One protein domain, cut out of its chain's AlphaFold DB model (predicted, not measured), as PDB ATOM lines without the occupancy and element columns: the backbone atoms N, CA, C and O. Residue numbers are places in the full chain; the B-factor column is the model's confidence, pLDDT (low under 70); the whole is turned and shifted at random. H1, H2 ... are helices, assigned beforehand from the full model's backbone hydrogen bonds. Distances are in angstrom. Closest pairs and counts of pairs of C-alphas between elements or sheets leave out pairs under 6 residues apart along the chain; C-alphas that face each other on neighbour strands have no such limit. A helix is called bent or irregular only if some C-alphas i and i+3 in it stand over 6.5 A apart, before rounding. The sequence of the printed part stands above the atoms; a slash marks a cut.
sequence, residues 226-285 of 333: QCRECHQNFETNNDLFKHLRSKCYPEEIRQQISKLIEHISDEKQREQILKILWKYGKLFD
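AT A GLANCE: This is residues 226 to 285 of the 333 residues of the protein "Hypothetical protein" of Rotaria socialis (UniProt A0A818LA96). A helical hairpin of H2 and H3, side by side at a tilt, makes the body, and H1 stands across its end away from the H2 to H3 link. The short H4 follows H3 and turns back toward the first residues of H2, while residues 226 to 236 loop past H1 at the other end of the longest axis from the H2 to H3 link. The printed part has 60 residues, with four named helices in the order H1, H2, H3, H4 and no named strand; the class is all helix. It is compact, with a radius of gyration of the C-alphas of 12.0 A, and elongated, with spans of 35 by 23 by 16 A.

IN THESE COORDINATES: Residues 226 to 236 come before H1, which is residues 237 to 248, begins with C-alpha 237 at (191.397, 246.981, 223.146) and is 14.8 A from first to last C-alpha. H1 is only just irregular: C-alphas 245 and 248 are 6.8 A apart. H2 is residues 251 to 261, 15.7 A long, with C-alpha 251 at (174.043, 240.998, 211.717). H3, residues 267 to 279, is the longest helix by residues and measures 18.4 A. H4 is residues 281 to 284, 5.5 A long, and ends with C-alpha 284 at (171.154, 242.755, 222.685).

HOW THE PARTS SIT: H1 and H3 only just touch, with 3 pairs of C-alphas within 8 A, through residues 241 to 245 of H1 and 278 to 279 of H3 alone. Their closest C-alphas, of Arg 245 and Trp 278, are 7.2 A apart, and their lines are about perpendicular at 76 degrees. H1 and H2 are close but not clearly touching, the closest C-alphas being those of Arg 245 and Arg 254 at 7.8 A; they run opposite ways at a steep tilt of 60 degrees. H2 and H3 touch as a helical hairpin, opposite ways at a steep tilt of 39 degrees, with the closest C-alphas, of Ile 261 and Arg 270, 6.6 A apart. H3 and H4 meet only through their link. H4 only just touches H2, with 3 pairs of C-alphas within 8 A; the closest, of Ile 253 and Phe 284, are 6.2 A apart. H1 and H4 are apart. Every O i to N i+4 pair is within hydrogen-bond range in H2 and H3, and 7 of 8 are in H1; H4 is too short for such a pair.

THE WHOLE: The two C-alphas farthest apart, of His 231 and Ser 265, are 35.8 A apart. The printed part has no cut, and the links H1 to H2, H2 to H3 and H3 to H4 are tight. The mean pLDDT of the printed part is 73.1; 22 residues are under 70, among them residues 244 to 251 and 281 to 285.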
ATOM      1  N   GLN A 226     191.602 238.938 224.336       71.12
ATOM      2  CA  GLN A 226     191.045 237.832 223.553       71.12
ATOM      3  C   GLN A 226     189.563 238.062 223.211       71.12
ATOM      4  O   GLN A 226     188.758 238.411 224.081       71.12
ATOM      5  N   CYS A 227     189.189 237.839 221.950       64.00
ATOM      6  CA  CYS A 227     187.797 237.800 221.514       64.00
ATOM      7  C   CYS A 227     187.096 236.573 222.099       64.00
ATOM      8  O   CYS A 227     187.610 235.463 222.029       64.00
ATOM      9  N   ARG A 228     185.914 236.770 222.685       62.97
ATOM     10  CA  ARG A 228     185.190 235.700 223.385       62.97
ATOM     11  C   ARG A 228     184.488 234.715 222.455       62.97
ATOM     12  O   ARG A 228     184.317 233.577 222.860       62.97
ATOM     13  N   GLU A 229     184.139 235.145 221.247       62.66
ATOM     14  CA  GLU A 229     183.389 234.329 220.284       62.66
ATOM     15  C   GLU A 229     184.317 233.512 219.376       62.66
ATOM     16  O   GLU A 229     184.076 232.341 219.118       62.66
ATOM     17  N   CYS A 230     185.422 234.106 218.913       71.12
ATOM     18  CA  CYS A 230     186.342 233.444 217.983       71.12
ATOM     19  C   CYS A 230     187.729 233.152 218.578       71.12
ATOM     20  O   CYS A 230     188.634 232.742 217.853       71.12
ATOM     21  N   HIS A 231     187.930 233.437 219.868       68.25
ATOM     22  CA  HIS A 231     189.167 233.184 220.619       68.25
ATOM     23  C   HIS A 231     190.458 233.816 220.054       68.25
ATOM     24  O   HIS A 231     191.550 233.459 220.493       68.25
ATOM     25  N   GLN A 232     190.364 234.792 219.140       72.44
ATOM     26  CA  GLN A 232     191.523 235.503 218.577       72.44
ATOM     27  C   GLN A 232     192.086 236.541 219.559       72.44
ATOM     28  O   GLN A 232     191.323 237.241 220.225       72.44
ATOM     29  N   ASN A 233     193.415 236.656 219.629       72.44
ATOM     30  CA  ASN A 233     194.121 237.587 220.514       72.44
ATOM     31  C   ASN A 233     194.437 238.907 219.801       72.44
ATOM     32  O   ASN A 233     194.882 238.905 218.656       72.44
ATOM     33  N   PHE A 234     194.256 240.025 220.504       73.88
ATOM     34  CA  PHE A 234     194.506 241.376 220.002       73.88
ATOM     35  C   PHE A 234     195.471 242.135 220.913       73.88
ATOM     36  O   PHE A 234     195.415 242.024 222.143       73.88
ATOM     37  N   GLU A 235     196.346 242.927 220.291       60.66
ATOM     38  CA  GLU A 235     197.358 243.729 220.985       60.66
ATOM     39  C   GLU A 235     196.755 244.947 221.695       60.66
ATOM     40  O   GLU A 235     197.245 245.348 222.750       60.66
ATOM     41  N   THR A 236     195.659 245.509 221.168       69.31
ATOM     42  CA  THR A 236     194.956 246.640 221.781       69.31
ATOM     43  C   THR A 236     193.456 246.384 221.929       69.31
ATOM     44  O   THR A 236     192.824 245.686 221.135       69.31
ATOM     45  N   ASN A 237     192.850 247.003 222.947       62.25
ATOM     46  CA  ASN A 237     191.397 246.981 223.146       62.25
ATOM     47  C   ASN A 237     190.642 247.543 221.928       62.25
ATOM     48  O   ASN A 237     189.568 247.053 221.591       62.25
ATOM     49  N   ASN A 238     191.194 248.557 221.255       70.38
ATOM     50  CA  ASN A 238     190.559 249.161 220.083       70.38
ATOM     51  C   ASN A 238     190.470 248.177 218.910       70.38
ATOM     52  O   ASN A 238     189.431 248.130 218.249       70.38
ATOM     53  N   ASP A 239     191.498 247.353 218.702       69.31
ATOM     54  CA  ASP A 239     191.502 246.330 217.652       69.31
ATOM     55  C   ASP A 239     190.531 245.192 217.967       69.31
ATOM     56  O   ASP A 239     189.781 244.768 217.085       69.31
ATOM     57  N   LEU A 240     190.439 244.786 219.240       70.56
ATOM     58  CA  LEU A 240     189.407 243.854 219.701       70.56
ATOM     59  C   LEU A 240     187.999 244.409 219.426       70.56
ATOM     60  O   LEU A 240     187.147 243.702 218.890       70.56
ATOM     61  N   PHE A 241     187.735 245.680 219.742       66.56
ATOM     62  CA  PHE A 241     186.426 246.285 219.476       66.56
ATOM     63  C   PHE A 241     186.137 246.424 217.978       66.56
ATOM     64  O   PHE A 241     185.000 246.205 217.562       66.56
ATOM     65  N   LYS A 242     187.137 246.747 217.152       72.12
ATOM     66  CA  LYS A 242     186.990 246.807 215.690       72.12
ATOM     67  C   LYS A 242     186.681 245.427 215.103       72.12
ATOM     68  O   LYS A 242     185.831 245.303 214.219       72.12
ATOM     69  N   HIS A 243     187.314 244.385 215.632       74.38
ATOM     70  CA  HIS A 243     187.051 242.999 215.268       74.38
ATOM     71  C   HIS A 243     185.645 242.536 215.696       74.38
ATOM     72  O   HIS A 243     184.903 241.994 214.875       74.38
ATOM     73  N   LEU A 244     185.231 242.826 216.935       67.12
ATOM     74  CA  LEU A 244     183.881 242.518 217.425       67.12
ATOM     75  C   LEU A 244     182.800 243.181 216.555       67.12
ATOM     76  O   LEU A 244     181.839 242.517 216.167       67.12
ATOM     77  N   ARG A 245     182.999 244.453 216.177       65.88
ATOM     78  CA  ARG A 245     182.086 245.210 215.300       65.88
ATOM     79  C   ARG A 245     181.974 244.646 213.884       65.88
ATOM     80  O   ARG A 245     180.908 244.740 213.294       65.88
ATOM     81  N   SER A 246     183.064 244.120 213.321       65.00
ATOM     82  CA  SER A 246     183.132 243.762 211.895       65.00
ATOM     83  C   SER A 246     182.898 242.280 211.607       65.00
ATOM     84  O   SER A 246     182.355 241.960 210.550       65.00
ATOM     85  N   LYS A 247     183.246 241.361 212.522       63.28
ATOM     86  CA  LYS A 247     183.206 239.913 212.237       63.28
ATOM     87  C   LYS A 247     182.479 239.030 213.256       63.28
ATOM     88  O   LYS A 247     181.950 238.015 212.828       63.28
ATOM     89  N   CYS A 248     182.416 239.386 214.542       65.62
ATOM     90  CA  CYS A 248     181.926 238.443 215.568       65.62
ATOM     91  C   CYS A 248     180.482 238.646 216.039       65.62
ATOM     92  O   CYS A 248     179.862 237.670 216.441       65.62
ATOM     93  N   TYR A 249     179.921 239.859 215.995       67.12
ATOM     94  CA  TYR A 249     178.496 240.014 216.315       67.12
ATOM     95  C   TYR A 249     177.603 239.630 215.122       67.12
ATOM     96  O   TYR A 249     177.903 240.095 214.013       67.12
ATOM     97  N   PRO A 250     176.513 238.860 215.348       69.81
ATOM     98  CA  PRO A 250     175.470 238.604 214.358       69.81
ATOM     99  C   PRO A 250     174.925 239.897 213.744       69.81
ATOM    100  O   PRO A 250     174.833 240.934 214.411       69.81
ATOM    101  N   GLU A 251     174.534 239.835 212.471       68.50
ATOM    102  CA  GLU A 251     174.043 240.998 211.717       68.50
ATOM    103  C   GLU A 251     172.783 241.617 212.353       68.50
ATOM    104  O   GLU A 251     172.598 242.833 212.346       68.50
ATOM    105  N   GLU A 252     171.972 240.800 213.022       70.56
ATOM    106  CA  GLU A 252     170.782 241.220 213.769       70.56
ATOM    107  C   GLU A 252     171.117 242.210 214.901       70.56
ATOM    108  O   GLU A 252     170.448 243.234 215.058       70.56
ATOM    109  N   ILE A 253     172.209 241.972 215.635       72.06
ATOM    110  CA  ILE A 253     172.677 242.852 216.720       72.06
ATOM    111  C   ILE A 253     173.207 244.175 216.146       72.06
ATOM    112  O   ILE A 253     172.971 245.248 216.709       72.06
ATOM    113  N   ARG A 254     173.878 244.133 214.987       71.25
ATOM    114  CA  ARG A 254     174.362 245.340 214.290       71.25
ATOM    115  C   ARG A 254     173.222 246.242 213.854       71.25
ATOM    116  O   ARG A 254     173.298 247.459 214.046       71.25
ATOM    117  N   GLN A 255     172.161 245.656 213.313       75.31
ATOM    118  CA  GLN A 255     170.983 246.400 212.880       75.31
ATOM    119  C   GLN A 255     170.246 247.028 214.067       75.31
ATOM    120  O   GLN A 255     169.826 248.182 213.983       75.31
ATOM    121  N   GLN A 256     170.140 246.324 215.198       77.50
ATOM    122  CA  GLN A 256     169.525 246.869 216.413       77.50
ATOM    123  C   GLN A 256     170.321 248.036 217.002       77.50
ATOM    124  O   GLN A 256     169.748 249.090 217.278       77.50
ATOM    125  N   ILE A 257     171.641 247.888 217.139       78.62
ATOM    126  CA  ILE A 257     172.504 248.968 217.638       78.62
ATOM    127  C   ILE A 257     172.450 250.176 216.693       78.62
ATOM    128  O   ILE A 257     172.411 251.311 217.159       78.62
ATOM    129  N   SER A 258     172.375 249.954 215.377       79.25
ATOM    130  CA  SER A 258     172.248 251.040 214.397       79.25
ATOM    131  C   SER A 258     170.924 251.801 214.539       79.25
ATOM    132  O   SER A 258     170.945 253.030 214.608       79.25
ATOM    133  N   LYS A 259     169.794 251.092 214.699       82.69
ATOM    134  CA  LYS A 259     168.470 251.697 214.955       82.69
ATOM    135  C   LYS A 259     168.431 252.514 216.251       82.69
ATOM    136  O   LYS A 259     167.833 253.584 216.294       82.69
ATOM    137  N   LEU A 260     169.097 252.043 217.308       80.06
ATOM    138  CA  LEU A 260     169.154 252.741 218.601       80.06
ATOM    139  C   LEU A 260     169.946 254.052 218.560       80.06
ATOM    140  O   LEU A 260     169.857 254.833 219.497       80.06
ATOM    141  N   ILE A 261     170.733 254.293 217.515       83.88
ATOM    142  CA  ILE A 261     171.637 255.444 217.433       83.88
ATOM    143  C   ILE A 261     171.194 256.434 216.339       83.88
ATOM    144  O   ILE A 261     171.637 257.579 216.320       83.88
ATOM    145  N   GLU A 262     170.292 256.023 215.446       85.31
ATOM    146  CA  GLU A 262     169.833 256.807 214.293       85.31
ATOM    147  C   GLU A 262     169.231 258.171 214.670       85.31
ATOM    148  O   GLU A 262     169.384 259.140 213.934       85.31
ATOM    149  N   HIS A 263     168.617 258.275 215.849       82.25
ATOM    150  CA  HIS A 263     167.964 259.494 216.330       82.25
ATOM    151  C   HIS A 263     168.915 260.521 216.977       82.25
ATOM    152  O   HIS A 263     168.454 261.557 217.456       82.25
ATOM    153  N   ILE A 264     170.225 260.248 217.039       85.50
ATOM    154  CA  ILE A 264     171.210 261.122 217.695       85.50
ATOM    155  C   ILE A 264     171.908 261.997 216.649       85.50
ATOM    156  O   ILE A 264     172.720 261.509 215.862       85.50
ATOM    157  N   SER A 265     171.621 263.300 216.686       85.19
ATOM    158  CA  SER A 265     172.132 264.285 215.720       85.19
ATOM    159  C   SER A 265     173.587 264.712 215.959       85.19
ATOM    160  O   SER A 265     174.255 265.130 215.018       85.19
ATOM    161  N   ASP A 266     174.087 264.631 217.200       90.38
ATOM    162  CA  ASP A 266     175.464 265.014 217.551       90.38
ATOM    163  C   ASP A 266     176.439 263.848 217.323       90.38
ATOM    164  O   ASP A 266     176.370 262.807 217.983       90.38
ATOM    165  N   GLU A 267     177.383 264.043 216.402       84.25
ATOM    166  CA  GLU A 267     178.346 263.036 215.957       84.25
ATOM    167  C   GLU A 267     179.312 262.595 217.070       84.25
ATOM    168  O   GLU A 267     179.623 261.406 217.195       84.25
ATOM    169  N   LYS A 268     179.717 263.505 217.969       81.88
ATOM    170  CA  LYS A 268     180.610 263.146 219.088       81.88
ATOM    171  C   LYS A 268     179.899 262.293 220.134       81.88
ATOM    172  O   LYS A 268     180.477 261.331 220.646       81.88
ATOM    173  N   GLN A 269     178.648 262.624 220.447       77.38
ATOM    174  CA  GLN A 269     177.830 261.843 221.381       77.38
ATOM    175  C   GLN A 269     177.471 260.485 220.786       77.38
ATOM    176  O   GLN A 269     177.578 259.459 221.463       77.38
ATOM    177  N   ARG A 270     177.135 260.473 219.493       82.56
ATOM    178  CA  ARG A 270     176.878 259.265 218.716       82.56
ATOM    179  C   ARG A 270     178.040 258.283 218.810       82.56
ATOM    180  O   ARG A 270     177.818 257.120 219.141       82.56
ATOM    181  N   GLU A 271     179.281 258.728 218.622       77.88
ATOM    182  CA  GLU A 271     180.452 257.853 218.755       77.88
ATOM    183  C   GLU A 271     180.677 257.321 220.178       77.88
ATOM    184  O   GLU A 271     181.066 256.160 220.355       77.88
ATOM    185  N   GLN A 272     180.464 258.147 221.204       77.69
ATOM    186  CA  GLN A 272     180.635 257.733 222.601       77.69
ATOM    187  C   GLN A 272     179.599 256.680 223.003       77.69
ATOM    188  O   GLN A 272     179.953 255.649 223.580       77.69
ATOM    189  N   ILE A 273     178.338 256.902 222.638       79.19
ATOM    190  CA  ILE A 273     177.235 255.973 222.896       79.19
ATOM    191  C   ILE A 273     177.437 254.683 222.102       79.19
ATOM    192  O   ILE A 273     177.298 253.594 222.658       79.19
ATOM    193  N   LEU A 274     177.887 254.777 220.850       79.12
ATOM    194  CA  LEU A 274     178.220 253.619 220.024       79.12
ATOM    195  C   LEU A 274     179.318 252.764 220.677       79.12
ATOM    196  O   LEU A 274     179.187 251.543 220.751       79.12
ATOM    197  N   LYS A 275     180.370 253.378 221.237       75.12
ATOM    198  CA  LYS A 275     181.413 252.649 221.989       75.12
ATOM    199  C   LYS A 275     180.844 251.908 223.205       75.12
ATOM    200  O   LYS A 275     181.266 250.783 223.472       75.12
ATOM    201  N   ILE A 276     179.892 252.507 223.920       78.19
ATOM    202  CA  ILE A 276     179.239 251.892 225.086       78.19
ATOM    203  C   ILE A 276     178.326 250.737 224.657       78.19
ATOM    204  O   ILE A 276     178.418 249.651 225.225       78.19
ATOM    205  N   LEU A 277     177.489 250.933 223.638       77.62
ATOM    206  CA  LEU A 277     176.555 249.911 223.159       77.62
ATOM    207  C   LEU A 277     177.293 248.679 222.629       77.62
ATOM    208  O   LEU A 277     176.945 247.559 222.990       77.62
ATOM    209  N   TRP A 278     178.394 248.866 221.895       72.31
ATOM    210  CA  TRP A 278     179.243 247.749 221.466       72.31
ATOM    211  C   TRP A 278     179.941 247.029 222.622       72.31
ATOM    212  O   TRP A 278     180.132 245.811 222.561       72.31
ATOM    213  N   LYS A 279     180.299 247.749 223.694       72.06
ATOM    214  CA  LYS A 279     180.866 247.150 224.913       72.06
ATOM    215  C   LYS A 279     179.869 246.213 225.605       72.06
ATOM    216  O   LYS A 279     180.293 245.230 226.208       72.06
ATOM    217  N   TYR A 280     178.572 246.492 225.485       72.81
ATOM    218  CA  TYR A 280     177.488 245.689 226.053       72.81
ATOM    219  C   TYR A 280     176.667 244.932 224.996       72.81
ATOM    220  O   TYR A 280     175.547 244.522 225.283       72.81
ATOM    221  N   GLY A 281     177.230 244.689 223.803       68.31
ATOM    222  CA  GLY A 281     176.539 244.060 222.667       68.31
ATOM    223  C   GLY A 281     175.838 242.736 222.997       68.31
ATOM    224  O   GLY A 281     174.754 242.479 222.492       68.31
ATOM    225  N   LYS A 282     176.388 241.949 223.934       65.19
ATOM    226  CA  LYS A 282     175.787 240.698 224.431       65.19
ATOM    227  C   LYS A 282     174.394 240.874 225.063       65.19
ATOM    228  O   LYS A 282     173.614 239.933 225.067       65.19
ATOM    229  N   LEU A 283     174.066 242.051 225.602       66.50
ATOM    230  CA  LEU A 283     172.731 242.322 226.163       66.50
ATOM    231  C   LEU A 283     171.643 242.430 225.088       66.50
ATOM    232  O   LEU A 283     170.463 242.335 225.408       66.50
ATOM    233  N   PHE A 284     172.044 242.648 223.837       66.94
ATOM    234  CA  PHE A 284     171.154 242.755 222.685       66.94
ATOM    235  C   PHE A 284     171.075 241.441 221.900       66.94
ATOM    236  O   PHE A 284     170.425 241.380 220.862       66.94
ATOM    237  N   ASP A 285     171.733 240.387 222.389       63.75
ATOM    238  CA  ASP A 285     171.595 239.055 221.829       63.75
ATOM    239  C   ASP A 285     170.288 238.424 222.324       63.75
ATOM    240  O   ASP A 285     170.144 238.079 223.498       63.75
TER     241      ASP A 285